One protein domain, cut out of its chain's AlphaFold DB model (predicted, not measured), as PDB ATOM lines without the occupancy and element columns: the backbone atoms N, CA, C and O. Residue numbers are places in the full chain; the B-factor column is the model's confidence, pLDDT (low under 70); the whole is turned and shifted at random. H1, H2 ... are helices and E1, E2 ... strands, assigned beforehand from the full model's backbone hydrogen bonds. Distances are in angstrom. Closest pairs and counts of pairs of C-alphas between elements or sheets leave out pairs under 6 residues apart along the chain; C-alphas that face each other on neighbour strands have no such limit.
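AT A GLANCE: This is residues 3 to 167 of the 445 residues of the protein "ATPase involved in DNA repair" of Vibrio cholerae (UniProt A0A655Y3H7). The domain is a long thin rod: the very long helix H4 runs back alongside H2 and H3, which follow each other end to end, and a small head at one end holds H1, H5 and the two-strand sheet E1 E2. At the other end residues 85 to 91 stick out. The 165 printed residues include five named helices and two parallel strands, in the order E1, H1, E2, H2, H3, H4, H5: mostly helix. The whole is extended, radius of gyration of the C-alphas 30.5 A, spanning 103 by 25 by 23 A.

HOW THE PARTS SIT: E1, residues 3 to 5, and E2, residues 20 to 23, are parallel neighbours, with N 4 and O 21 within hydrogen-bond range at 2.8 A. With H1, residues 14 to 19, they form a strand-helix-strand unit, two parallel strands joined through a helix, its crossover right-handed. The hub is H4, residues 89 to 150; its residues 134 to 138 alone touch H1, closest C-alphas Glu 18 and Ile 138, 7.1 A, at a steep tilt of 61 degrees. H2, residues 31 to 59, and H3, residues 65 to 81, form a bundle with H4, a group of helices at shallow tilts, in which H4 touches H2 with its residues 110 to 139 alone and H3 with its residues 92 to 111 alone. H2 touches H4, closest C-alphas Leu 37 and Leu 135, 6.0 A, at a shallow tilt of 20 degrees, opposite ways. H3 and H4 form a helical hairpin, closest C-alphas Leu 66 and Ser 107, 6.5 A. H2 and H3 touch only at the corner, closest C-alphas Leu 58 and Ile 65, 5.1 A. H5, residues 156 to 159, touches no helix. In H2, H3 and H4 every O i to N i+4 pair is within hydrogen-bond range; in H1 0 of 2 are, and 2 of 3 O i to N i+3 pairs.

IN THESE COORDINATES: H4 is 89.6 A long, from C-alpha 89 at (-68.474, 64.981, 9.485) to C-alpha 150 at (2.482, 11.915, -4.152); H2 is 41.5 A and H3 24.2 A.

THE WHOLE: The printed part has no cut and no long link. Mean pLDDT of the printed part is 71.7; 66 residues are under 70, among them 3 to 29 and 135 to 167.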
ATOM      1  N   ILE A   3      -6.796   6.104   8.670       55.16
ATOM      2  CA  ILE A   3      -6.319   6.121   7.280       55.16
ATOM      3  C   ILE A   3      -6.573   4.736   6.678       55.16
ATOM      4  O   ILE A   3      -6.189   3.727   7.264       55.16
ATOM      5  N   LYS A   4      -7.244   4.669   5.526       62.59
ATOM      6  CA  LYS A   4      -7.533   3.415   4.819       62.59
ATOM      7  C   LYS A   4      -7.061   3.485   3.376       62.59
ATOM      8  O   LYS A   4      -7.294   4.476   2.687       62.59
ATOM      9  N   LYS A   5      -6.443   2.406   2.900       60.03
ATOM     10  CA  LYS A   5      -6.151   2.234   1.477       60.03
ATOM     11  C   LYS A   5      -7.446   1.905   0.733       60.03
ATOM     12  O   LYS A   5      -8.197   1.041   1.186       60.03
ATOM     13  N   LEU A   6      -7.722   2.596  -0.369       62.78
ATOM     14  CA  LEU A   6      -8.917   2.326  -1.165       62.78
ATOM     15  C   LEU A   6      -8.767   0.985  -1.909       62.78
ATOM     16  O   LEU A   6      -7.780   0.782  -2.611       62.78
ATOM     17  N   SER A   7      -9.732   0.071  -1.762       56.94
ATOM     18  CA  SER A   7      -9.878  -1.090  -2.657       56.94
ATOM     19  C   SER A   7     -10.734  -0.725  -3.872       56.94
ATOM     20  O   SER A   7     -11.685   0.044  -3.726       56.94
ATOM     21  N   GLU A   8     -10.429  -1.300  -5.042       49.06
ATOM     22  CA  GLU A   8     -11.053  -0.976  -6.342       49.06
ATOM     23  C   GLU A   8     -12.595  -1.127  -6.375       49.06
ATOM     24  O   GLU A   8     -13.238  -0.510  -7.216       49.06
ATOM     25  N   ASP A   9     -13.203  -1.834  -5.412       45.66
ATOM     26  CA  ASP A   9     -14.655  -2.090  -5.333       45.66
ATOM     27  C   ASP A   9     -15.413  -1.260  -4.265       45.66
ATOM     28  O   ASP A   9     -16.552  -1.576  -3.907       45.66
ATOM     29  N   THR A  10     -14.808  -0.209  -3.697       53.53
ATOM     30  CA  THR A  10     -15.396   0.501  -2.537       53.53
ATOM     31  C   THR A  10     -16.292   1.674  -2.956       53.53
ATOM     32  O   THR A  10     -15.795   2.718  -3.371       53.53
ATOM     33  N   ILE A  11     -17.614   1.545  -2.791       51.66
ATOM     34  CA  ILE A  11     -18.563   2.668  -2.905       51.66
ATOM     35  C   ILE A  11     -18.596   3.404  -1.561       51.66
ATOM     36  O   ILE A  11     -19.026   2.831  -0.563       51.66
ATOM     37  N   LEU A  12     -18.144   4.660  -1.535       56.81
ATOM     38  CA  LEU A  12     -18.010   5.442  -0.303       56.81
ATOM     39  C   LEU A  12     -19.250   6.286  -0.011       56.81
ATOM     40  O   LEU A  12     -19.740   7.020  -0.872       56.81
ATOM     41  N   ALA A  13     -19.732   6.225   1.230       52.66
ATOM     42  CA  ALA A  13     -20.794   7.107   1.701       52.66
ATOM     43  C   ALA A  13     -20.225   8.467   2.173       52.66
ATOM     44  O   ALA A  13     -19.133   8.512   2.744       52.66
ATOM     45  N   PRO A  14     -20.968   9.587   2.042       51.84
ATOM     46  CA  PRO A  14     -20.497  10.920   2.444       51.84
ATOM     47  C   PRO A  14     -20.013  11.029   3.899       51.84
ATOM     48  O   PRO A  14     -19.070  11.759   4.184       51.84
ATOM     49  N   SER A  15     -20.619  10.272   4.817       54.47
ATOM     50  CA  SER A  15     -20.244  10.228   6.239       54.47
ATOM     51  C   SER A  15     -18.903   9.534   6.505       54.47
ATOM     52  O   SER A  15     -18.298   9.720   7.562       54.47
ATOM     53  N   GLU A  16     -18.434   8.704   5.573       56.25
ATOM     54  CA  GLU A  16     -17.165   7.985   5.703       56.25
ATOM     55  C   GLU A  16     -15.975   8.894   5.370       56.25
ATOM     56  O   GLU A  16     -14.921   8.761   5.995       56.25
ATOM     57  N   LEU A  17     -16.178   9.870   4.475       58.72
ATOM     58  CA  LEU A  17     -15.189  10.883   4.081       58.72
ATOM     59  C   LEU A  17     -14.895  11.906   5.191       58.72
ATOM     60  O   LEU A  17     -13.831  12.520   5.188       58.72
ATOM     61  N   GLU A  18     -15.807  12.084   6.152       55.12
ATOM     62  CA  GLU A  18     -15.614  13.013   7.276       55.12
ATOM     63  C   GLU A  18     -14.687  12.438   8.362       55.12
ATOM     64  O   GLU A  18     -13.957  13.184   9.015       55.12
ATOM     65  N   ASN A  19     -14.676  11.113   8.545       57.78
ATOM     66  CA  ASN A  19     -13.998  10.455   9.672       57.78
ATOM     67  C   ASN A  19     -12.787   9.593   9.266       57.78
ATOM     68  O   ASN A  19     -11.979   9.210  10.128       57.78
ATOM     69  N   THR A  20     -12.646   9.307   7.969       59.19
ATOM     70  CA  THR A  20     -11.634   8.402   7.413       59.19
ATOM     71  C   THR A  20     -10.928   9.053   6.221       59.19
ATOM     72  O   THR A  20     -11.574   9.586   5.322       59.19
ATOM     73  N   LEU A  21      -9.594   9.008   6.212       59.19
ATOM     74  CA  LEU A  21      -8.770   9.425   5.075       59.19
ATOM     75  C   LEU A  21      -8.575   8.232   4.144       59.19
ATOM     76  O   LEU A  21      -8.028   7.214   4.571       59.19
ATOM     77  N   PHE A  22      -8.994   8.356   2.889       65.69
ATOM     78  CA  PHE A  22      -8.798   7.320   1.878       65.69
ATOM     79  C   PHE A  22      -7.593   7.657   1.001       65.69
ATOM     80  O   PHE A  22      -7.540   8.728   0.407       65.69
ATOM     81  N   VAL A  23      -6.620   6.748   0.937       59.91
ATOM     82  CA  VAL A  23      -5.324   6.934   0.258       59.91
ATOM     83  C   VAL A  23      -5.047   5.789  -0.723       59.91
ATOM     84  O   VAL A  23      -5.641   4.716  -0.618       59.91
ATOM     85  N   GLY A  24      -4.142   5.991  -1.682       57.84
ATOM     86  CA  GLY A  24      -3.736   4.964  -2.651       57.84
ATOM     87  C   GLY A  24      -4.638   4.818  -3.883       57.84
ATOM     88  O   GLY A  24      -4.607   3.769  -4.516       57.84
ATOM     89  N   SER A  25      -5.425   5.847  -4.208       60.41
ATOM     90  CA  SER A  25      -6.174   5.964  -5.466       60.41
ATOM     91  C   SER A  25      -5.538   7.033  -6.355       60.41
ATOM     92  O   SER A  25      -5.189   8.105  -5.859       60.41
ATOM     93  N   ASP A  26      -5.451   6.769  -7.661       56.34
ATOM     94  CA  ASP A  26      -5.035   7.755  -8.672       56.34
ATOM     95  C   ASP A  26      -6.151   8.765  -9.010       56.34
ATOM     96  O   ASP A  26      -5.917   9.758  -9.699       56.34
ATOM     97  N   THR A  27      -7.374   8.525  -8.528       60.00
ATOM     98  CA  THR A  27      -8.539   9.396  -8.742       60.00
ATOM     99  C   THR A  27      -8.840  10.241  -7.508       60.00
ATOM    100  O   THR A  27      -8.720   9.774  -6.373       60.00
ATOM    101  N   ASP A  28      -9.241  11.496  -7.727       67.00
ATOM    102  CA  ASP A  28      -9.590  12.432  -6.657       67.00
ATOM    103  C   ASP A  28     -11.017  12.185  -6.149       67.00
ATOM    104  O   ASP A  28     -11.995  12.752  -6.626       67.00
ATOM    105  N   ILE A  29     -11.117  11.310  -5.154       69.75
ATOM    106  CA  ILE A  29     -12.373  10.854  -4.539       69.75
ATOM    107  C   ILE A  29     -13.115  11.997  -3.825       69.75
ATOM    108  O   ILE A  29     -14.324  11.928  -3.603       69.75
ATOM    109  N   TYR A  30     -12.401  13.056  -3.441       71.06
ATOM    110  CA  TYR A  30     -12.980  14.182  -2.714       71.06
ATOM    111  C   TYR A  30     -13.534  15.259  -3.659       71.06
ATOM    112  O   TYR A  30     -14.333  16.078  -3.203       71.06
ATOM    113  N   ALA A  31     -13.176  15.239  -4.951       73.31
ATOM    114  CA  ALA A  31     -13.586  16.240  -5.939       73.31
ATOM    115  C   ALA A  31     -15.114  16.376  -6.053       73.31
ATOM    116  O   ALA A  31     -15.640  17.471  -5.868       73.31
ATOM    117  N   ASP A  32     -15.839  15.266  -6.222       76.62
ATOM    118  CA  ASP A  32     -17.305  15.283  -6.362       76.62
ATOM    119  C   ASP A  32     -18.001  15.877  -5.127       76.62
ATOM    120  O   ASP A  32     -18.999  16.595  -5.232       76.62
ATOM    121  N   LYS A  33     -17.463  15.605  -3.929       75.19
ATOM    122  CA  LYS A  33     -18.033  16.118  -2.679       75.19
ATOM    123  C   LYS A  33     -17.682  17.586  -2.441       75.19
ATOM    124  O   LYS A  33     -18.498  18.317  -1.878       75.19
ATOM    125  N   VAL A  34     -16.493  18.018  -2.868       74.06
ATOM    126  CA  VAL A  34     -16.121  19.437  -2.898       74.06
ATOM    127  C   VAL A  34     -17.073  20.190  -3.819       74.06
ATOM    128  O   VAL A  34     -17.675  21.158  -3.363       74.06
ATOM    129  N   ASP A  35     -17.296  19.704  -5.040       79.06
ATOM    130  CA  ASP A  35     -18.193  20.333  -6.014       79.06
ATOM    131  C   ASP A  35     -19.645  20.406  -5.508       79.06
ATOM    132  O   ASP A  35     -20.307  21.441  -5.639       79.06
ATOM    133  N   GLU A  36     -20.141  19.345  -4.859       83.50
ATOM    134  CA  GLU A  36     -21.471  19.327  -4.236       83.50
ATOM    135  C   GLU A  36     -21.608  20.409  -3.148       83.50
ATOM    136  O   GLU A  36     -22.591  21.157  -3.129       83.50
ATOM    137  N   LEU A  37     -20.625  20.519  -2.248       75.19
ATOM    138  CA  LEU A  37     -20.639  21.502  -1.160       75.19
ATOM    139  C   LEU A  37     -20.406  22.932  -1.664       75.19
ATOM    140  O   LEU A  37     -20.994  23.873  -1.131       75.19
ATOM    141  N   GLU A  38     -19.591  23.111  -2.703       73.56
ATOM    142  CA  GLU A  38     -19.348  24.402  -3.351       73.56
ATOM    143  C   GLU A  38     -20.639  24.907  -4.017       73.56
ATOM    144  O   GLU A  38     -21.014  26.072  -3.852       73.56
ATOM    145  N   LYS A  39     -21.396  24.008  -4.664       84.31
ATOM    146  CA  LYS A  39     -22.726  24.306  -5.212       84.31
ATOM    147  C   LYS A  39     -23.736  24.667  -4.121       84.31
ATOM    148  O   LYS A  39     -24.423  25.679  -4.248       84.31
ATOM    149  N   GLN A  40     -23.796  23.898  -3.030       81.75
ATOM    150  CA  GLN A  40     -24.671  24.209  -1.889       81.75
ATOM    151  C   GLN A  40     -24.321  25.559  -1.250       81.75
ATOM    152  O   GLN A  40     -25.219  26.322  -0.893       81.75
ATOM    153  N   ARG A  41     -23.028  25.897  -1.148       76.19
ATOM    154  CA  ARG A  41     -22.576  27.209  -0.667       76.19
ATOM    155  C   ARG A  41     -23.103  28.330  -1.561       76.19
ATOM    156  O   ARG A  41     -23.664  29.290  -1.045       76.19
ATOM    157  N   ILE A  42     -22.969  28.198  -2.882       75.38
ATOM    158  CA  ILE A  42     -23.463  29.195  -3.847       75.38
ATOM    159  C   ILE A  42     -24.986  29.362  -3.737       75.38
ATOM    160  O   ILE A  42     -25.484  30.489  -3.724       75.38
ATOM    161  N   GLU A  43     -25.736  28.263  -3.625       85.31
ATOM    162  CA  GLU A  43     -27.194  28.300  -3.452       85.31
ATOM    163  C   GLU A  43     -27.603  29.032  -2.163       85.31
ATOM    164  O   GLU A  43     -28.467  29.912  -2.211       85.31
ATOM    165  N   LEU A  44     -26.936  28.749  -1.039       77.94
ATOM    166  CA  LEU A  44     -27.186  29.417   0.244       77.94
ATOM    167  C   LEU A  44     -26.812  30.904   0.209       77.94
ATOM    168  O   LEU A  44     -27.548  31.727   0.754       77.94
ATOM    169  N   THR A  45     -25.723  31.276  -0.467       72.31
ATOM    170  CA  THR A  45     -25.341  32.684  -0.662       72.31
ATOM    171  C   THR A  45     -26.399  33.440  -1.468       72.31
ATOM    172  O   THR A  45     -26.804  34.539  -1.081       72.31
ATOM    173  N   ASN A  46     -26.908  32.841  -2.546       77.94
ATOM    174  CA  ASN A  46     -27.975  33.433  -3.353       77.94
ATOM    175  C   ASN A  46     -29.286  33.567  -2.560       77.94
ATOM    176  O   ASN A  46     -29.977  34.587  -2.652       77.94
ATOM    177  N   GLU A  47     -29.636  32.555  -1.760       83.25
ATOM    178  CA  GLU A  47     -30.818  32.592  -0.894       83.25
ATOM    179  C   GLU A  47     -30.692  33.679   0.181       83.25
ATOM    180  O   GLU A  47     -31.626  34.460   0.379       83.25
ATOM    181  N   TYR A  48     -29.521  33.800   0.809       78.38
ATOM    182  CA  TYR A  48     -29.216  34.845   1.784       78.38
ATOM    183  C   TYR A  48     -29.364  36.251   1.187       78.38
ATOM    184  O   TYR A  48     -30.080  37.087   1.741       78.38
ATOM    185  N   GLN A  49     -28.765  36.505   0.017       75.69
ATOM    186  CA  GLN A  49     -28.880  37.794  -0.677       75.69
ATOM    187  C   GLN A  49     -30.336  38.134  -1.017       75.69
ATOM    188  O   GLN A  49     -30.788  39.265  -0.809       75.69
ATOM    189  N   ARG A  50     -31.105  37.149  -1.495       85.44
ATOM    190  CA  ARG A  50     -32.534  37.319  -1.783       85.44
ATOM    191  C   ARG A  50     -33.329  37.669  -0.526       85.44
ATOM    192  O   ARG A  50     -34.162  38.577  -0.577       85.44
ATOM    193  N   LEU A  51     -33.108  36.957   0.579       83.44
ATOM    194  CA  LEU A  51     -33.819  37.193   1.836       83.44
ATOM    195  C   LEU A  51     -33.460  38.553   2.442       83.44
ATOM    196  O   LEU A  51     -34.364  39.270   2.860       83.44
ATOM    197  N   ASN A  52     -32.190  38.956   2.401       80.75
ATOM    198  CA  ASN A  52     -31.765  40.285   2.841       80.75
ATOM    199  C   ASN A  52     -32.395  41.404   2.012       80.75
ATOM    200  O   ASN A  52     -32.850  42.401   2.571       80.75
ATOM    201  N   LYS A  53     -32.497  41.235   0.687       82.56
ATOM    202  CA  LYS A  53     -33.185  42.208  -0.171       82.56
ATOM    203  C   LYS A  53     -34.663  42.348   0.201       82.56
ATOM    204  O   LYS A  53     -35.170  43.463   0.269       82.56
ATOM    205  N   LEU A  54     -35.347  41.234   0.472       83.81
ATOM    206  CA  LEU A  54     -36.741  41.249   0.933       83.81
ATOM    207  C   LEU A  54     -36.877  41.877   2.326       83.81
ATOM    208  O   LEU A  54     -37.813  42.630   2.571       83.81
ATOM    209  N   GLN A  55     -35.928  41.609   3.224       84.44
ATOM    210  CA  GLN A  55     -35.892  42.198   4.560       84.44
ATOM    211  C   GLN A  55     -35.716  43.721   4.498       84.44
ATOM    212  O   GLN A  55     -36.441  44.448   5.175       84.44
ATOM    213  N   ALA A  56     -34.819  44.212   3.638       79.12
ATOM    214  CA  ALA A  56     -34.603  45.639   3.413       79.12
ATOM    215  C   ALA A  56     -35.840  46.332   2.809       79.12
ATOM    216  O   ALA A  56     -36.165  47.455   3.186       79.12
ATOM    217  N   GLN A  57     -36.580  45.650   1.927       83.75
ATOM    218  CA  GLN A  57     -37.853  46.159   1.397       83.75
ATOM    219  C   GLN A  57     -38.948  46.266   2.472       83.75
ATOM    220  O   GLN A  57     -39.833  47.110   2.355       83.75
ATOM    221  N   LEU A  58     -38.899  45.442   3.523       80.62
ATOM    222  CA  LEU A  58     -39.884  45.471   4.608       80.62
ATOM    223  C   LEU A  58     -39.512  46.437   5.742       80.62
ATOM    224  O   LEU A  58     -40.411  47.097   6.248       80.62
ATOM    225  N   GLN A  59     -38.232  46.520   6.137       75.00
ATOM    226  CA  GLN A  59     -37.756  47.240   7.339       75.00
ATOM    227  C   GLN A  59     -36.485  48.105   7.138       75.00
ATOM    228  O   GLN A  59     -35.749  48.339   8.089       75.00
ATOM    229  N   GLY A  60     -36.181  48.552   5.917       72.31
ATOM    230  CA  GLY A  60     -35.076  49.488   5.636       72.31
ATOM    231  C   GLY A  60     -35.378  50.975   5.903       72.31
ATOM    232  O   GLY A  60     -36.517  51.356   6.161       72.31
ATOM    233  N   ASP A  61     -34.350  51.820   5.778       61.47
ATOM    234  CA  ASP A  61     -34.362  53.196   6.304       61.47
ATOM    235  C   ASP A  61     -35.255  54.197   5.541       61.47
ATOM    236  O   ASP A  61     -35.969  54.966   6.176       61.47
ATOM    237  N   GLU A  62     -35.253  54.215   4.200       62.12
ATOM    238  CA  GLU A  62     -35.936  55.291   3.441       62.12
ATOM    239  C   GLU A  62     -37.074  54.818   2.518       62.12
ATOM    240  O   GLU A  62     -38.038  55.550   2.327       62.12
ATOM    241  N   ASN A  63     -37.009  53.592   1.983       68.50
ATOM    242  CA  ASN A  63     -37.972  53.073   0.993       68.50
ATOM    243  C   ASN A  63     -38.653  51.768   1.436       68.50
ATOM    244  O   ASN A  63     -39.074  50.966   0.598       68.50
ATOM    245  N   SER A  64     -38.709  51.505   2.741       82.38
ATOM    246  CA  SER A  64     -39.353  50.292   3.230       82.38
ATOM    247  C   SER A  64     -40.869  50.434   3.293       82.38
ATOM    248  O   SER A  64     -41.407  51.535   3.416       82.38
ATOM    249  N   ILE A  65     -41.563  49.300   3.226       82.56
ATOM    250  CA  ILE A  65     -43.018  49.263   3.374       82.56
ATOM    251  C   ILE A  65     -43.432  49.806   4.747       82.56
ATOM    252  O   ILE A  65     -44.421  50.523   4.817       82.56
ATOM    253  N   LEU A  66     -42.676  49.532   5.818       81.88
ATOM    254  CA  LEU A  66     -42.971  50.089   7.144       81.88
ATOM    255  C   LEU A  66     -42.803  51.610   7.183       81.88
ATOM    256  O   LEU A  66     -43.739  52.293   7.582       81.88
ATOM    257  N   THR A  67     -41.696  52.147   6.663       83.25
ATOM    258  CA  THR A  67     -41.486  53.604   6.583       83.25
ATOM    259  C   THR A  67     -42.572  54.281   5.741       83.25
ATOM    260  O   THR A  67     -43.031  55.374   6.071       83.25
ATOM    261  N   TRP A  68     -43.027  53.627   4.666       85.81
ATOM    262  CA  TRP A  68     -44.144  54.112   3.857       85.81
ATOM    263  C   TRP A  68     -45.478  54.064   4.612       85.81
ATOM    264  O   TRP A  68     -46.233  55.027   4.525       85.81
ATOM    265  N   ILE A  69     -45.777  52.990   5.353       84.00
ATOM    266  CA  ILE A  69     -47.000  52.889   6.168       84.00
ATOM    267  C   ILE A  69     -47.015  53.983   7.235       84.00
ATOM    268  O   ILE A  69     -48.038  54.651   7.389       84.00
ATOM    269  N   ASP A  70     -45.898  54.194   7.928       83.19
ATOM    270  CA  ASP A  70     -45.776  55.211   8.975       83.19
ATOM    271  C   ASP A  70     -45.949  56.615   8.377       83.19
ATOM    272  O   ASP A  70     -46.847  57.359   8.772       83.19
ATOM    273  N   GLY A  71     -45.202  56.934   7.314       84.19
ATOM    274  CA  GLY A  71     -45.322  58.220   6.627       84.19
ATOM    275  C   GLY A  71     -46.699  58.448   5.992       84.19
ATOM    276  O   GLY A  71     -47.198  59.572   5.968       84.19
ATOM    277  N   PHE A  72     -47.354  57.406   5.479       83.00
ATOM    278  CA  PHE A  72     -48.717  57.512   4.957       83.00
ATOM    279  C   PHE A  72     -49.733  57.736   6.084       83.00
ATOM    280  O   PHE A  72     -50.647  58.536   5.914       83.00
ATOM    281  N   THR A  73     -49.554  57.096   7.241       82.62
ATOM    282  CA  THR A  73     -50.405  57.290   8.427       82.62
ATOM    283  C   THR A  73     -50.328  58.731   8.939       82.62
ATOM    284  O   THR A  73     -51.366  59.349   9.204       82.62
ATOM    285  N   ASP A  74     -49.122  59.297   8.994       81.12
ATOM    286  CA  ASP A  74     -48.896  60.688   9.400       81.12
ATOM    287  C   ASP A  74     -49.527  61.678   8.408       81.12
ATOM    288  O   ASP A  74     -50.246  62.603   8.796       81.12
ATOM    289  N   ASN A  75     -49.334  61.442   7.106       82.50
ATOM    290  CA  ASN A  75     -49.900  62.288   6.054       82.50
ATOM    291  C   ASN A  75     -51.430  62.220   6.005       82.50
ATOM    292  O   ASN A  75     -52.073  63.258   5.891       82.50
ATOM    293  N   VAL A  76     -52.030  61.031   6.118       79.56
ATOM    294  CA  VAL A  76     -53.493  60.865   6.143       79.56
ATOM    295  C   VAL A  76     -54.099  61.594   7.336       79.56
ATOM    296  O   VAL A  76     -55.133  62.243   7.187       79.56
ATOM    297  N   SER A  77     -53.448  61.534   8.497       74.69
ATOM    298  CA  SER A  77     -53.902  62.256   9.687       74.69
ATOM    299  C   SER A  77     -53.927  63.767   9.436       74.69
ATOM    300  O   SER A  77     -54.960  64.392   9.658       74.69
ATOM    301  N   SER A  78     -52.855  64.325   8.862       79.31
ATOM    302  CA  SER A  78     -52.774  65.751   8.515       79.31
ATOM    303  C   SER A  78     -53.725  66.163   7.381       79.31
ATOM    304  O   SER A  78     -54.312  67.243   7.420       79.31
ATOM    305  N   TRP A  79     -53.915  65.321   6.363       77.88
ATOM    306  CA  TRP A  79     -54.815  65.619   5.246       77.88
ATOM    307  C   TRP A  79     -56.278  65.609   5.661       77.88
ATOM    308  O   TRP A  79     -57.049  66.413   5.143       77.88
ATOM    309  N   LEU A  80     -56.663  64.713   6.572       72.94
ATOM    310  CA  LEU A  80     -58.041  64.602   7.040       72.94
ATOM    311  C   LEU A  80     -58.411  65.677   8.072       72.94
ATOM    312  O   LEU A  80     -59.579  66.040   8.121       72.94
ATOM    313  N   GLU A  81     -57.451  66.260   8.802       75.88
ATOM    314  CA  GLU A  81     -57.689  67.429   9.678       75.88
ATOM    315  C   GLU A  81     -58.277  68.631   8.914       75.88
ATOM    316  O   GLU A  81     -59.109  69.369   9.435       75.88
ATOM    317  N   ALA A  82     -57.919  68.802   7.636       73.75
ATOM    318  CA  ALA A  82     -58.475  69.859   6.787       73.75
ATOM    319  C   ALA A  82     -59.986  69.705   6.504       73.75
ATOM    320  O   ALA A  82     -60.607  70.630   5.980       73.75
ATOM    321  N   TRP A  83     -60.575  68.549   6.834       73.06
ATOM    322  CA  TRP A  83     -61.982  68.213   6.599       73.06
ATOM    323  C   TRP A  83     -62.803  68.138   7.892       73.06
ATOM    324  O   TRP A  83     -63.992  67.826   7.828       73.06
ATOM    325  N   ASP A  84     -62.214  68.466   9.047       71.56
ATOM    326  CA  ASP A  84     -62.883  68.383  10.353       71.56
ATOM    327  C   ASP A  84     -64.102  69.331  10.472       71.56
ATOM    328  O   ASP A  84     -65.023  69.063  11.242       71.56
ATOM    329  N   GLU A  85     -64.154  70.410   9.679       74.62
ATOM    330  CA  GLU A  85     -65.281  71.363   9.620       74.62
ATOM    331  C   GLU A  85     -66.278  71.088   8.469       74.62
ATOM    332  O   GLU A  85     -67.195  71.878   8.230       74.62
ATOM    333  N   HIS A  86     -66.118  69.989   7.722       76.38
ATOM    334  CA  HIS A  86     -66.970  69.671   6.571       76.38
ATOM    335  C   HIS A  86     -68.399  69.286   7.013       76.38
ATOM    336  O   HIS A  86     -68.547  68.572   7.995       76.38
ATOM    337  N   PRO A  87     -69.476  69.677   6.302       73.56
ATOM    338  CA  PRO A  87     -70.860  69.360   6.693       73.56
ATOM    339  C   PRO A  87     -71.170  67.856   6.846       73.56
ATOM    340  O   PRO A  87     -72.043  67.495   7.634       73.56
ATOM    341  N   ASP A  88     -70.419  66.986   6.166       76.31
ATOM    342  CA  ASP A  88     -70.539  65.519   6.233       76.31
ATOM    343  C   ASP A  88     -69.521  64.881   7.208       76.31
ATOM    344  O   ASP A  88     -68.806  63.939   6.869       76.31
ATOM    345  N   ILE A  89     -69.435  65.405   8.438       75.06
ATOM    346  CA  ILE A  89     -68.474  64.981   9.485       75.06
ATOM    347  C   ILE A  89     -68.503  63.460   9.735       75.06
ATOM    348  O   ILE A  89     -67.468  62.841   9.970       75.06
ATOM    349  N   SER A  90     -69.692  62.849   9.667       76.19
ATOM    350  CA  SER A  90     -69.898  61.406   9.863       76.19
ATOM    351  C   SER A  90     -69.057  60.561   8.904       76.19
ATOM    352  O   SER A  90     -68.344  59.659   9.337       76.19
ATOM    353  N   ASP A  91     -69.098  60.885   7.611       78.12
ATOM    354  CA  ASP A  91     -68.419  60.107   6.572       78.12
ATOM    355  C   ASP A  91     -66.894  60.282   6.649       78.12
ATOM    356  O   ASP A  91     -66.138  59.344   6.393       78.12
ATOM    357  N   VAL A  92     -66.427  61.466   7.064       75.94
ATOM    358  CA  VAL A  92     -65.000  61.756   7.286       75.94
ATOM    359  C   VAL A  92     -64.453  60.964   8.481       75.94
ATOM    360  O   VAL A  92     -63.353  60.411   8.401       75.94
ATOM    361  N   ILE A  93     -65.226  60.847   9.568       77.12
ATOM    362  CA  ILE A  93     -64.861  60.036  10.743       77.12
ATOM    363  C   ILE A  93     -64.786  58.549  10.380       77.12
ATOM    364  O   ILE A  93     -63.800  57.890  10.726       77.12
ATOM    365  N   ASP A  94     -65.780  58.029   9.656       82.19
ATOM    366  CA  ASP A  94     -65.808  56.628   9.219       82.19
ATOM    367  C   ASP A  94     -64.635  56.307   8.280       82.19
ATOM    368  O   ASP A  94     -64.006  55.251   8.391       82.19
ATOM    369  N   LEU A  95     -64.274  57.240   7.396       79.56
ATOM    370  CA  LEU A  95     -63.133  57.103   6.493       79.56
ATOM    371  C   LEU A  95     -61.795  57.128   7.251       79.56
ATOM    372  O   LEU A  95     -60.918  56.306   6.970       79.56
ATOM    373  N   LYS A  96     -61.655  58.003   8.255       76.38
ATOM    374  CA  LYS A  96     -60.477  58.061   9.139       76.38
ATOM    375  C   LYS A  96     -60.309  56.760   9.925       76.38
ATOM    376  O   LYS A  96     -59.224  56.178   9.915       76.38
ATOM    377  N   GLN A  97     -61.383  56.257  10.538       80.94
ATOM    378  CA  GLN A  97     -61.362  54.974  11.249       80.94
ATOM    379  C   GLN A  97     -61.078  53.799  10.308       80.94
ATOM    380  O   GLN A  97     -60.268  52.931  10.634       80.94
ATOM    381  N   GLY A  98     -61.694  53.777   9.124       83.94
ATOM    382  CA  GLY A  98     -61.476  52.737   8.121       83.94
ATOM    383  C   GLY A  98     -60.022  52.669   7.652       83.94
ATOM    384  O   GLY A  98     -59.437  51.584   7.632       83.94
ATOM    385  N   LEU A  99     -59.416  53.815   7.328       81.31
ATOM    386  CA  LEU A  99     -58.010  53.894   6.923       81.31
ATOM    387  C   LEU A  99     -57.069  53.486   8.058       81.31
ATOM    388  O   LEU A  99     -56.168  52.682   7.828       81.31
ATOM    389  N   GLN A 100     -57.311  53.960   9.282       81.19
ATOM    390  CA  GLN A 100     -56.488  53.620  10.443       81.19
ATOM    391  C   GLN A 100     -56.488  52.108  10.720       81.19
ATOM    392  O   GLN A 100     -55.426  51.504  10.857       81.19
ATOM    393  N   VAL A 101     -57.663  51.466  10.701       84.69
ATOM    394  CA  VAL A 101     -57.790  50.014  10.920       84.69
ATOM    395  C   VAL A 101     -57.076  49.206   9.834       84.69
ATOM    396  O   VAL A 101     -56.489  48.161  10.121       84.69
ATOM    397  N   GLN A 102     -57.126  49.643   8.572       82.62
ATOM    398  CA  GLN A 102     -56.454  48.929   7.481       82.62
ATOM    399  C   GLN A 102     -54.934  49.136   7.498       82.62
ATOM    400  O   GLN A 102     -54.197  48.183   7.243       82.62
ATOM    401  N   LEU A 103     -54.456  50.333   7.850       81.75
ATOM    402  CA  LEU A 103     -53.026  50.620   7.993       81.75
ATOM    403  C   LEU A 103     -52.410  49.852   9.167       81.75
ATOM    404  O   LEU A 103     -51.344  49.259   9.014       81.75
ATOM    405  N   GLU A 104     -53.117  49.746  10.292       83.50
ATOM    406  CA  GLU A 104     -52.684  48.938  11.438       83.50
ATOM    407  C   GLU A 104     -52.609  47.440  11.083       83.50
ATOM    408  O   GLU A 104     -51.627  46.752  11.392       83.50
ATOM    409  N   LYS A 105     -53.595  46.921  10.335       86.88
ATOM    410  CA  LYS A 105     -53.553  45.549   9.793       86.88
ATOM    411  C   LYS A 105     -52.379  45.334   8.839       86.88
ATOM    412  O   LYS A 105     -51.746  44.280   8.866       86.88
ATOM    413  N   LEU A 106     -52.069  46.313   7.994       80.62
ATOM    414  CA  LEU A 106     -50.950  46.216   7.062       80.62
ATOM    415  C   LEU A 106     -49.597  46.283   7.788       80.62
ATOM    416  O   LEU A 106     -48.693  45.512   7.463       80.62
ATOM    417  N   SER A 107     -49.471  47.133   8.810       82.38
ATOM    418  CA  SER A 107     -48.275  47.239   9.655       82.38
ATOM    419  C   SER A 107     -48.009  45.943  10.428       82.38
ATOM    420  O   SER A 107     -46.899  45.402  10.401       82.38
ATOM    421  N   THR A 108     -49.049  45.364  11.037       86.19
ATOM    422  CA  THR A 108     -48.946  44.083  11.756       86.19
ATOM    423  C   THR A 108     -48.564  42.926  10.829       86.19
ATOM    424  O   THR A 108     -47.673  42.144  11.169       86.19
ATOM    425  N   LEU A 109     -49.146  42.845   9.624       85.75
ATOM    426  CA  LEU A 109     -48.758  41.861   8.604       85.75
ATOM    427  C   LEU A 109     -47.304  42.037   8.142       85.75
ATOM    428  O   LEU A 109     -46.567  41.054   8.037       85.75
ATOM    429  N   THR A 110     -46.880  43.277   7.895       80.19
ATOM    430  CA  THR A 110     -45.514  43.605   7.451       80.19
ATOM    431  C   THR A 110     -44.489  43.242   8.526       80.19
ATOM    432  O   THR A 110     -43.465  42.622   8.233       80.19
ATOM    433  N   THR A 111     -44.806  43.524   9.790       84.44
ATOM    434  CA  THR A 111     -43.977  43.167  10.947       84.44
ATOM    435  C   THR A 111     -43.885  41.651  11.128       84.44
ATOM    436  O   THR A 111     -42.785  41.115  11.262       84.44
ATOM    437  N   ALA A 112     -45.011  40.933  11.058       86.88
ATOM    438  CA  ALA A 112     -45.024  39.472  11.148       86.88
ATOM    439  C   ALA A 112     -44.199  38.825  10.023       86.88
ATOM    440  O   ALA A 112     -43.424  37.896  10.263       86.88
ATOM    441  N   ARG A 113     -44.307  39.354   8.797       85.69
ATOM    442  CA  ARG A 113     -43.542  38.869   7.645       85.69
ATOM    443  C   ARG A 113     -42.048  39.155   7.772       85.69
ATOM    444  O   ARG A 113     -41.244  38.301   7.407       85.69
ATOM    445  N   SER A 114     -41.679  40.313   8.313       84.75
ATOM    446  CA  SER A 114     -40.286  40.656   8.623       84.75
ATOM    447  C   SER A 114     -39.669  39.665   9.621       84.75
ATOM    448  O   SER A 114     -38.573  39.155   9.396       84.75
ATOM    449  N   VAL A 115     -40.391  39.314  10.691       86.50
ATOM    450  CA  VAL A 115     -39.925  38.320  11.676       86.50
ATOM    451  C   VAL A 115     -39.740  36.940  11.036       86.50
ATOM    452  O   VAL A 115     -38.737  36.273  11.285       86.50
ATOM    453  N   GLU A 116     -40.660  36.516  10.166       89.06
ATOM    454  CA  GLU A 116     -40.540  35.245   9.440       89.06
ATOM    455  C   GLU A 116     -39.304  35.213   8.523       89.06
ATOM    456  O   GLU A 116     -38.590  34.209   8.476       89.06
ATOM    457  N   ILE A 117     -39.042  36.301   7.791       85.56
ATOM    458  CA  ILE A 117     -37.879  36.407   6.903       85.56
ATOM    459  C   ILE A 117     -36.584  36.417   7.712       85.56
ATOM    460  O   ILE A 117     -35.652  35.702   7.349       85.56
ATOM    461  N   ARG A 118     -36.547  37.115   8.849       83.94
ATOM    462  CA  ARG A 118     -35.407  37.085   9.773       83.94
ATOM    463  C   ARG A 118     -35.104  35.673  10.274       83.94
ATOM    464  O   ARG A 118     -33.966  35.228  10.174       83.94
ATOM    465  N   GLY A 119     -36.125  34.922  10.690       85.94
ATOM    466  CA  GLY A 119     -35.951  33.524  11.098       85.94
ATOM    467  C   GLY A 119     -35.500  32.600   9.955       85.94
ATOM    468  O   GLY A 119     -34.845  31.585  10.190       85.94
ATOM    469  N   LYS A 120     -35.820  32.928   8.695       88.50
ATOM    470  CA  LYS A 120     -35.274  32.224   7.520       88.50
ATOM    471  C   LYS A 120     -33.812  32.585   7.266       88.50
ATOM    472  O   LYS A 120     -33.034  31.688   6.964       88.50
ATOM    473  N   ILE A 121     -33.440  33.856   7.427       78.38
ATOM    474  CA  ILE A 121     -32.051  34.320   7.321       78.38
ATOM    475  C   ILE A 121     -31.173  33.588   8.342       78.38
ATOM    476  O   ILE A 121     -30.146  33.037   7.961       78.38
ATOM    477  N   GLU A 122     -31.608  33.499   9.601       82.56
ATOM    478  CA  GLU A 122     -30.888  32.768  10.655       82.56
ATOM    479  C   GLU A 122     -30.652  31.297  10.277       82.56
ATOM    480  O   GLU A 122     -29.524  30.814  10.342       82.56
ATOM    481  N   LYS A 123     -31.675  30.604   9.763       87.69
ATOM    482  CA  LYS A 123     -31.540  29.210   9.297       87.69
ATOM    483  C   LYS A 123     -30.580  29.052   8.117       87.69
ATOM    484  O   LYS A 123     -29.885  28.039   8.027       87.69
ATOM    485  N   VAL A 124     -30.562  30.011   7.189       81.19
ATOM    486  CA  VAL A 124     -29.624  30.012   6.053       81.19
ATOM    487  C   VAL A 124     -28.194  30.243   6.543       81.19
ATOM    488  O   VAL A 124     -27.287  29.570   6.063       81.19
ATOM    489  N   ILE A 125     -27.995  31.113   7.539       72.00
ATOM    490  CA  ILE A 125     -26.690  31.334   8.178       72.00
ATOM    491  C   ILE A 125     -26.203  30.053   8.865       72.00
ATOM    492  O   ILE A 125     -25.085  29.618   8.595       72.00
ATOM    493  N   GLU A 126     -27.035  29.417   9.697       78.25
ATOM    494  CA  GLU A 126     -26.684  28.162  10.381       78.25
ATOM    495  C   GLU A 126     -26.291  27.068   9.378       78.25
ATOM    496  O   GLU A 126     -25.246  26.429   9.510       78.25
ATOM    497  N   ARG A 127     -27.087  26.887   8.317       81.31
ATOM    498  CA  ARG A 127     -26.774  25.932   7.243       81.31
ATOM    499  C   ARG A 127     -25.492  26.292   6.496       81.31
ATOM    500  O   ARG A 127     -24.690  25.404   6.219       81.31
ATOM    501  N   GLY A 128     -25.276  27.573   6.199       70.94
ATOM    502  CA  GLY A 128     -24.069  28.063   5.535       70.94
ATOM    503  C   GLY A 128     -22.803  27.806   6.351       70.94
ATOM    504  O   GLY A 128     -21.787  27.394   5.791       70.94
ATOM    505  N   GLN A 129     -22.873  27.965   7.675       69.12
ATOM    506  CA  GLN A 129     -21.772  27.644   8.586       69.12
ATOM    507  C   GLN A 129     -21.432  26.150   8.563       69.12
ATOM    508  O   GLN A 129     -20.258  25.801   8.440       69.12
ATOM    509  N   VAL A 130     -22.444  25.276   8.614       74.25
ATOM    510  CA  VAL A 130     -22.249  23.817   8.544       74.25
ATOM    511  C   VAL A 130     -21.615  23.410   7.211       74.25
ATOM    512  O   VAL A 130     -20.585  22.742   7.209       74.25
ATOM    513  N   VAL A 131     -22.162  23.878   6.083       72.06
ATOM    514  CA  VAL A 131     -21.635  23.571   4.739       72.06
ATOM    515  C   VAL A 131     -20.195  24.064   4.582       72.06
ATOM    516  O   VAL A 131     -19.345  23.344   4.060       72.06
ATOM    517  N   THR A 132     -19.884  25.263   5.081       68.00
ATOM    518  CA  THR A 132     -18.529  25.831   5.016       68.00
ATOM    519  C   THR A 132     -17.540  25.058   5.891       68.00
ATOM    520  O   THR A 132     -16.400  24.830   5.480       68.00
ATOM    521  N   ALA A 133     -17.956  24.621   7.084       64.94
ATOM    522  CA  ALA A 133     -17.132  23.790   7.957       64.94
ATOM    523  C   ALA A 133     -16.809  22.437   7.302       64.94
ATOM    524  O   ALA A 133     -15.633  22.070   7.227       64.94
ATOM    525  N   SER A 134     -17.819  21.755   6.748       70.00
ATOM    526  CA  SER A 134     -17.641  20.497   6.012       70.00
ATOM    527  C   SER A 134     -16.752  20.678   4.777       70.00
ATOM    528  O   SER A 134     -15.836  19.888   4.560       70.00
ATOM    529  N   LEU A 135     -16.940  21.753   4.002       68.69
ATOM    530  CA  LEU A 135     -16.118  22.042   2.821       68.69
ATOM    531  C   LEU A 135     -14.648  22.267   3.196       68.69
ATOM    532  O   LEU A 135     -13.754  21.725   2.548       68.69
ATOM    533  N   ASN A 136     -14.379  23.004   4.274       61.75
ATOM    534  CA  ASN A 136     -13.018  23.217   4.765       61.75
ATOM    535  C   ASN A 136     -12.366  21.919   5.261       61.75
ATOM    536  O   ASN A 136     -11.180  21.695   5.016       61.75
ATOM    537  N   GLN A 137     -13.116  21.062   5.953       68.19
ATOM    538  CA  GLN A 137     -12.627  19.759   6.408       68.19
ATOM    539  C   GLN A 137     -12.285  18.843   5.229       68.19
ATOM    540  O   GLN A 137     -11.224  18.213   5.222       68.19
ATOM    541  N   ILE A 138     -13.142  18.810   4.208       68.19
ATOM    542  CA  ILE A 138     -12.937  17.991   3.012       68.19
ATOM    543  C   ILE A 138     -11.776  18.523   2.167       68.19
ATOM    544  O   ILE A 138     -10.906  17.736   1.809       68.19
ATOM    545  N   LYS A 139     -11.665  19.841   1.942       67.31
ATOM    546  CA  LYS A 139     -10.513  20.435   1.232       67.31
ATOM    547  C   LYS A 139      -9.187  20.155   1.949       67.31
ATOM    548  O   LYS A 139      -8.194  19.833   1.306       67.31
ATOM    549  N   ARG A 140      -9.155  20.206   3.288       61.50
ATOM    550  CA  ARG A 140      -7.965  19.806   4.067       61.50
ATOM    551  C   ARG A 140      -7.636  18.326   3.888       61.50
ATOM    552  O   ARG A 140      -6.473  17.986   3.703       61.50
ATOM    553  N   SER A 141      -8.651  17.465   3.920       63.16
ATOM    554  CA  SER A 141      -8.488  16.020   3.718       63.16
ATOM    555  C   SER A 141      -7.958  15.706   2.317       63.16
ATOM    556  O   SER A 141      -7.037  14.910   2.183       63.16
ATOM    557  N   GLN A 142      -8.462  16.399   1.294       66.75
ATOM    558  CA  GLN A 142      -8.014  16.296  -0.096       66.75
ATOM    559  C   GLN A 142      -6.537  16.687  -0.258       66.75
ATOM    560  O   GLN A 142      -5.787  15.967  -0.912       66.75
ATOM    561  N   VAL A 143      -6.093  17.782   0.373       61.47
ATOM    562  CA  VAL A 143      -4.676  18.192   0.360       61.47
ATOM    563  C   VAL A 143      -3.797  17.123   1.012       61.47
ATOM    564  O   VAL A 143      -2.842  16.664   0.394       61.47
ATOM    565  N   VAL A 144      -4.169  16.659   2.210       61.75
ATOM    566  CA  VAL A 144      -3.425  15.616   2.936       61.75
ATOM    567  C   VAL A 144      -3.342  14.320   2.123       61.75
ATOM    568  O   VAL A 144      -2.277  13.717   2.032       61.75
ATOM    569  N   VAL A 145      -4.439  13.893   1.495       63.00
ATOM    570  CA  VAL A 145      -4.468  12.683   0.662       63.00
ATOM    571  C   VAL A 145      -3.620  12.847  -0.593       63.00
ATOM    572  O   VAL A 145      -2.875  11.930  -0.935       63.00
ATOM    573  N   ARG A 146      -3.671  14.007  -1.256       64.50
ATOM    574  CA  ARG A 146      -2.824  14.288  -2.422       64.50
ATOM    575  C   ARG A 146      -1.345  14.221  -2.058       64.50
ATOM    576  O   ARG A 146      -0.564  13.628  -2.800       64.50
ATOM    577  N   ASP A 147      -0.974  14.778  -0.912       60.81
ATOM    578  CA  ASP A 147       0.409  14.781  -0.444       60.81
ATOM    579  C   ASP A 147       0.870  13.365  -0.057       60.81
ATOM    580  O   ASP A 147       1.978  12.963  -0.415       60.81
ATOM    581  N   ILE A 148       0.011  12.558   0.580       61.50
ATOM    582  CA  ILE A 148       0.297  11.140   0.864       61.50
ATOM    583  C   ILE A 148       0.429  10.332  -0.436       61.50
ATOM    584  O   ILE A 148       1.362   9.539  -0.574       61.50
ATOM    585  N   ASN A 149      -0.460  10.542  -1.412       62.34
ATOM    586  CA  ASN A 149      -0.429   9.839  -2.697       62.34
ATOM    587  C   ASN A 149       0.813  10.207  -3.524       62.34
ATOM    588  O   ASN A 149       1.421   9.322  -4.129       62.34
ATOM    589  N   ALA A 150       1.250  11.470  -3.495       62.03
ATOM    590  CA  ALA A 150       2.482  11.915  -4.152       62.03
ATOM    591  C   ALA A 150       3.738  11.210  -3.604       62.03
ATOM    592  O   ALA A 150       4.695  10.977  -4.342       62.03
ATOM    593  N   HIS A 151       3.709  10.809  -2.329       60.75
ATOM    594  CA  HIS A 151       4.790  10.080  -1.659       60.75
ATOM    595  C   HIS A 151       4.485   8.580  -1.490       60.75
ATOM    596  O   HIS A 151       5.203   7.872  -0.780       60.75
ATOM    597  N   SER A 152       3.457   8.058  -2.169       60.66
ATOM    598  CA  SER A 152       2.971   6.676  -2.017       60.66
ATOM    599  C   SER A 152       4.042   5.613  -2.267       60.66
ATOM    600  O   SER A 152       4.081   4.606  -1.563       60.66
ATOM    601  N   ASN A 153       4.967   5.853  -3.204       58.41
ATOM    602  CA  ASN A 153       6.088   4.951  -3.486       58.41
ATOM    603  C   ASN A 153       7.054   4.827  -2.294       58.41
ATOM    604  O   ASN A 153       7.537   3.732  -2.000       58.41
ATOM    605  N   GLN A 154       7.297   5.933  -1.585       57.44
ATOM    606  CA  GLN A 154       8.164   5.990  -0.402       57.44
ATOM    607  C   GLN A 154       7.447   5.465   0.853       57.44
ATOM    608  O   GLN A 154       8.072   4.843   1.703       57.44
ATOM    609  N   LEU A 155       6.126   5.648   0.930       56.28
ATOM    610  CA  LEU A 155       5.271   5.216   2.044       56.28
ATOM    611  C   LEU A 155       4.668   3.815   1.845       56.28
ATOM    612  O   LEU A 155       3.837   3.370   2.635       56.28
ATOM    613  N   SER A 156       5.078   3.100   0.797       57.09
ATOM    614  CA  SER A 156       4.456   1.850   0.348       57.09
ATOM    615  C   SER A 156       4.514   0.723   1.388       57.09
ATOM    616  O   SER A 156       3.602  -0.100   1.445       57.09
ATOM    617  N   GLN A 157       5.534   0.706   2.253       59.66
ATOM    618  CA  GLN A 157       5.641  -0.254   3.360       59.66
ATOM    619  C   GLN A 157       4.601  -0.005   4.465       59.66
ATOM    620  O   GLN A 157       4.040  -0.964   4.981       59.66
ATOM    621  N   LEU A 158       4.281   1.260   4.761       56.81
ATOM    622  CA  LEU A 158       3.280   1.663   5.758       56.81
ATOM    623  C   LEU A 158       1.850   1.592   5.226       56.81
ATOM    624  O   LEU A 158       0.939   1.157   5.921       56.81
ATOM    625  N   LEU A 159       1.640   2.004   3.974       55.22
ATOM    626  CA  LEU A 159       0.323   2.008   3.328       55.22
ATOM    627  C   LEU A 159      -0.261   0.596   3.140       55.22
ATOM    628  O   LEU A 159      -1.447   0.459   2.849       55.22
ATOM    629  N   ASN A 160       0.565  -0.445   3.287       58.97
ATOM    630  CA  ASN A 160       0.155  -1.847   3.233       58.97
ATOM    631  C   ASN A 160      -0.103  -2.460   4.625       58.97
ATOM    632  O   ASN A 160      -0.506  -3.622   4.699       58.97
ATOM    633  N   GLU A 161       0.100  -1.717   5.721       59.22
ATOM    634  CA  GLU A 161      -0.254  -2.180   7.064       59.22
ATOM    635  C   GLU A 161      -1.766  -2.035   7.326       59.22
ATOM    636  O   GLU A 161      -2.373  -1.023   6.971       59.22
ATOM    637  N   PRO A 162      -2.415  -3.026   7.969       50.03
ATOM    638  CA  PRO A 162      -3.875  -3.075   8.086       50.03
ATOM    639  C   PRO A 162      -4.495  -2.012   9.010       50.03
ATOM    640  O   PRO A 162      -5.706  -1.818   8.950       50.03
ATOM    641  N   ASN A 163      -3.708  -1.318   9.844       53.03
ATOM    642  CA  ASN A 163      -4.191  -0.324  10.813       53.03
ATOM    643  C   ASN A 163      -3.311   0.940  10.824       53.03
ATOM    644  O   ASN A 163      -2.668   1.252  11.825       53.03
ATOM    645  N   LEU A 164      -3.293   1.679   9.714       53.34
ATOM    646  CA  LEU A 164      -2.549   2.932   9.620       53.34
ATOM    647  C   LEU A 164      -3.279   4.064  10.374       53.34
ATOM    648  O   LEU A 164      -4.392   4.472  10.025       53.34
ATOM    649  N   THR A 165      -2.645   4.586  11.421       55.66
ATOM    650  CA  THR A 165      -3.124   5.743  12.191       55.66
ATOM    651  C   THR A 165      -2.265   6.973  11.902       55.66
ATOM    652  O   THR A 165      -1.113   6.863  11.487       55.66
ATOM    653  N   VAL A 166      -2.823   8.168  12.133       49.84
ATOM    654  CA  VAL A 166      -2.083   9.440  11.997       49.84
ATOM    655  C   VAL A 166      -0.839   9.450  12.893       49.84
ATOM    656  O   VAL A 166       0.205   9.916  12.460       49.84
ATOM    657  N   GLU A 167      -0.947   8.868  14.092       48.44
ATOM    658  CA  GLU A 167       0.145   8.728  15.062       48.44
ATOM    659  C   GLU A 167       1.284   7.846  14.520       48.44
ATOM    660  O   GLU A 167       2.438   8.265  14.525       48.44
TER     661      GLU A 167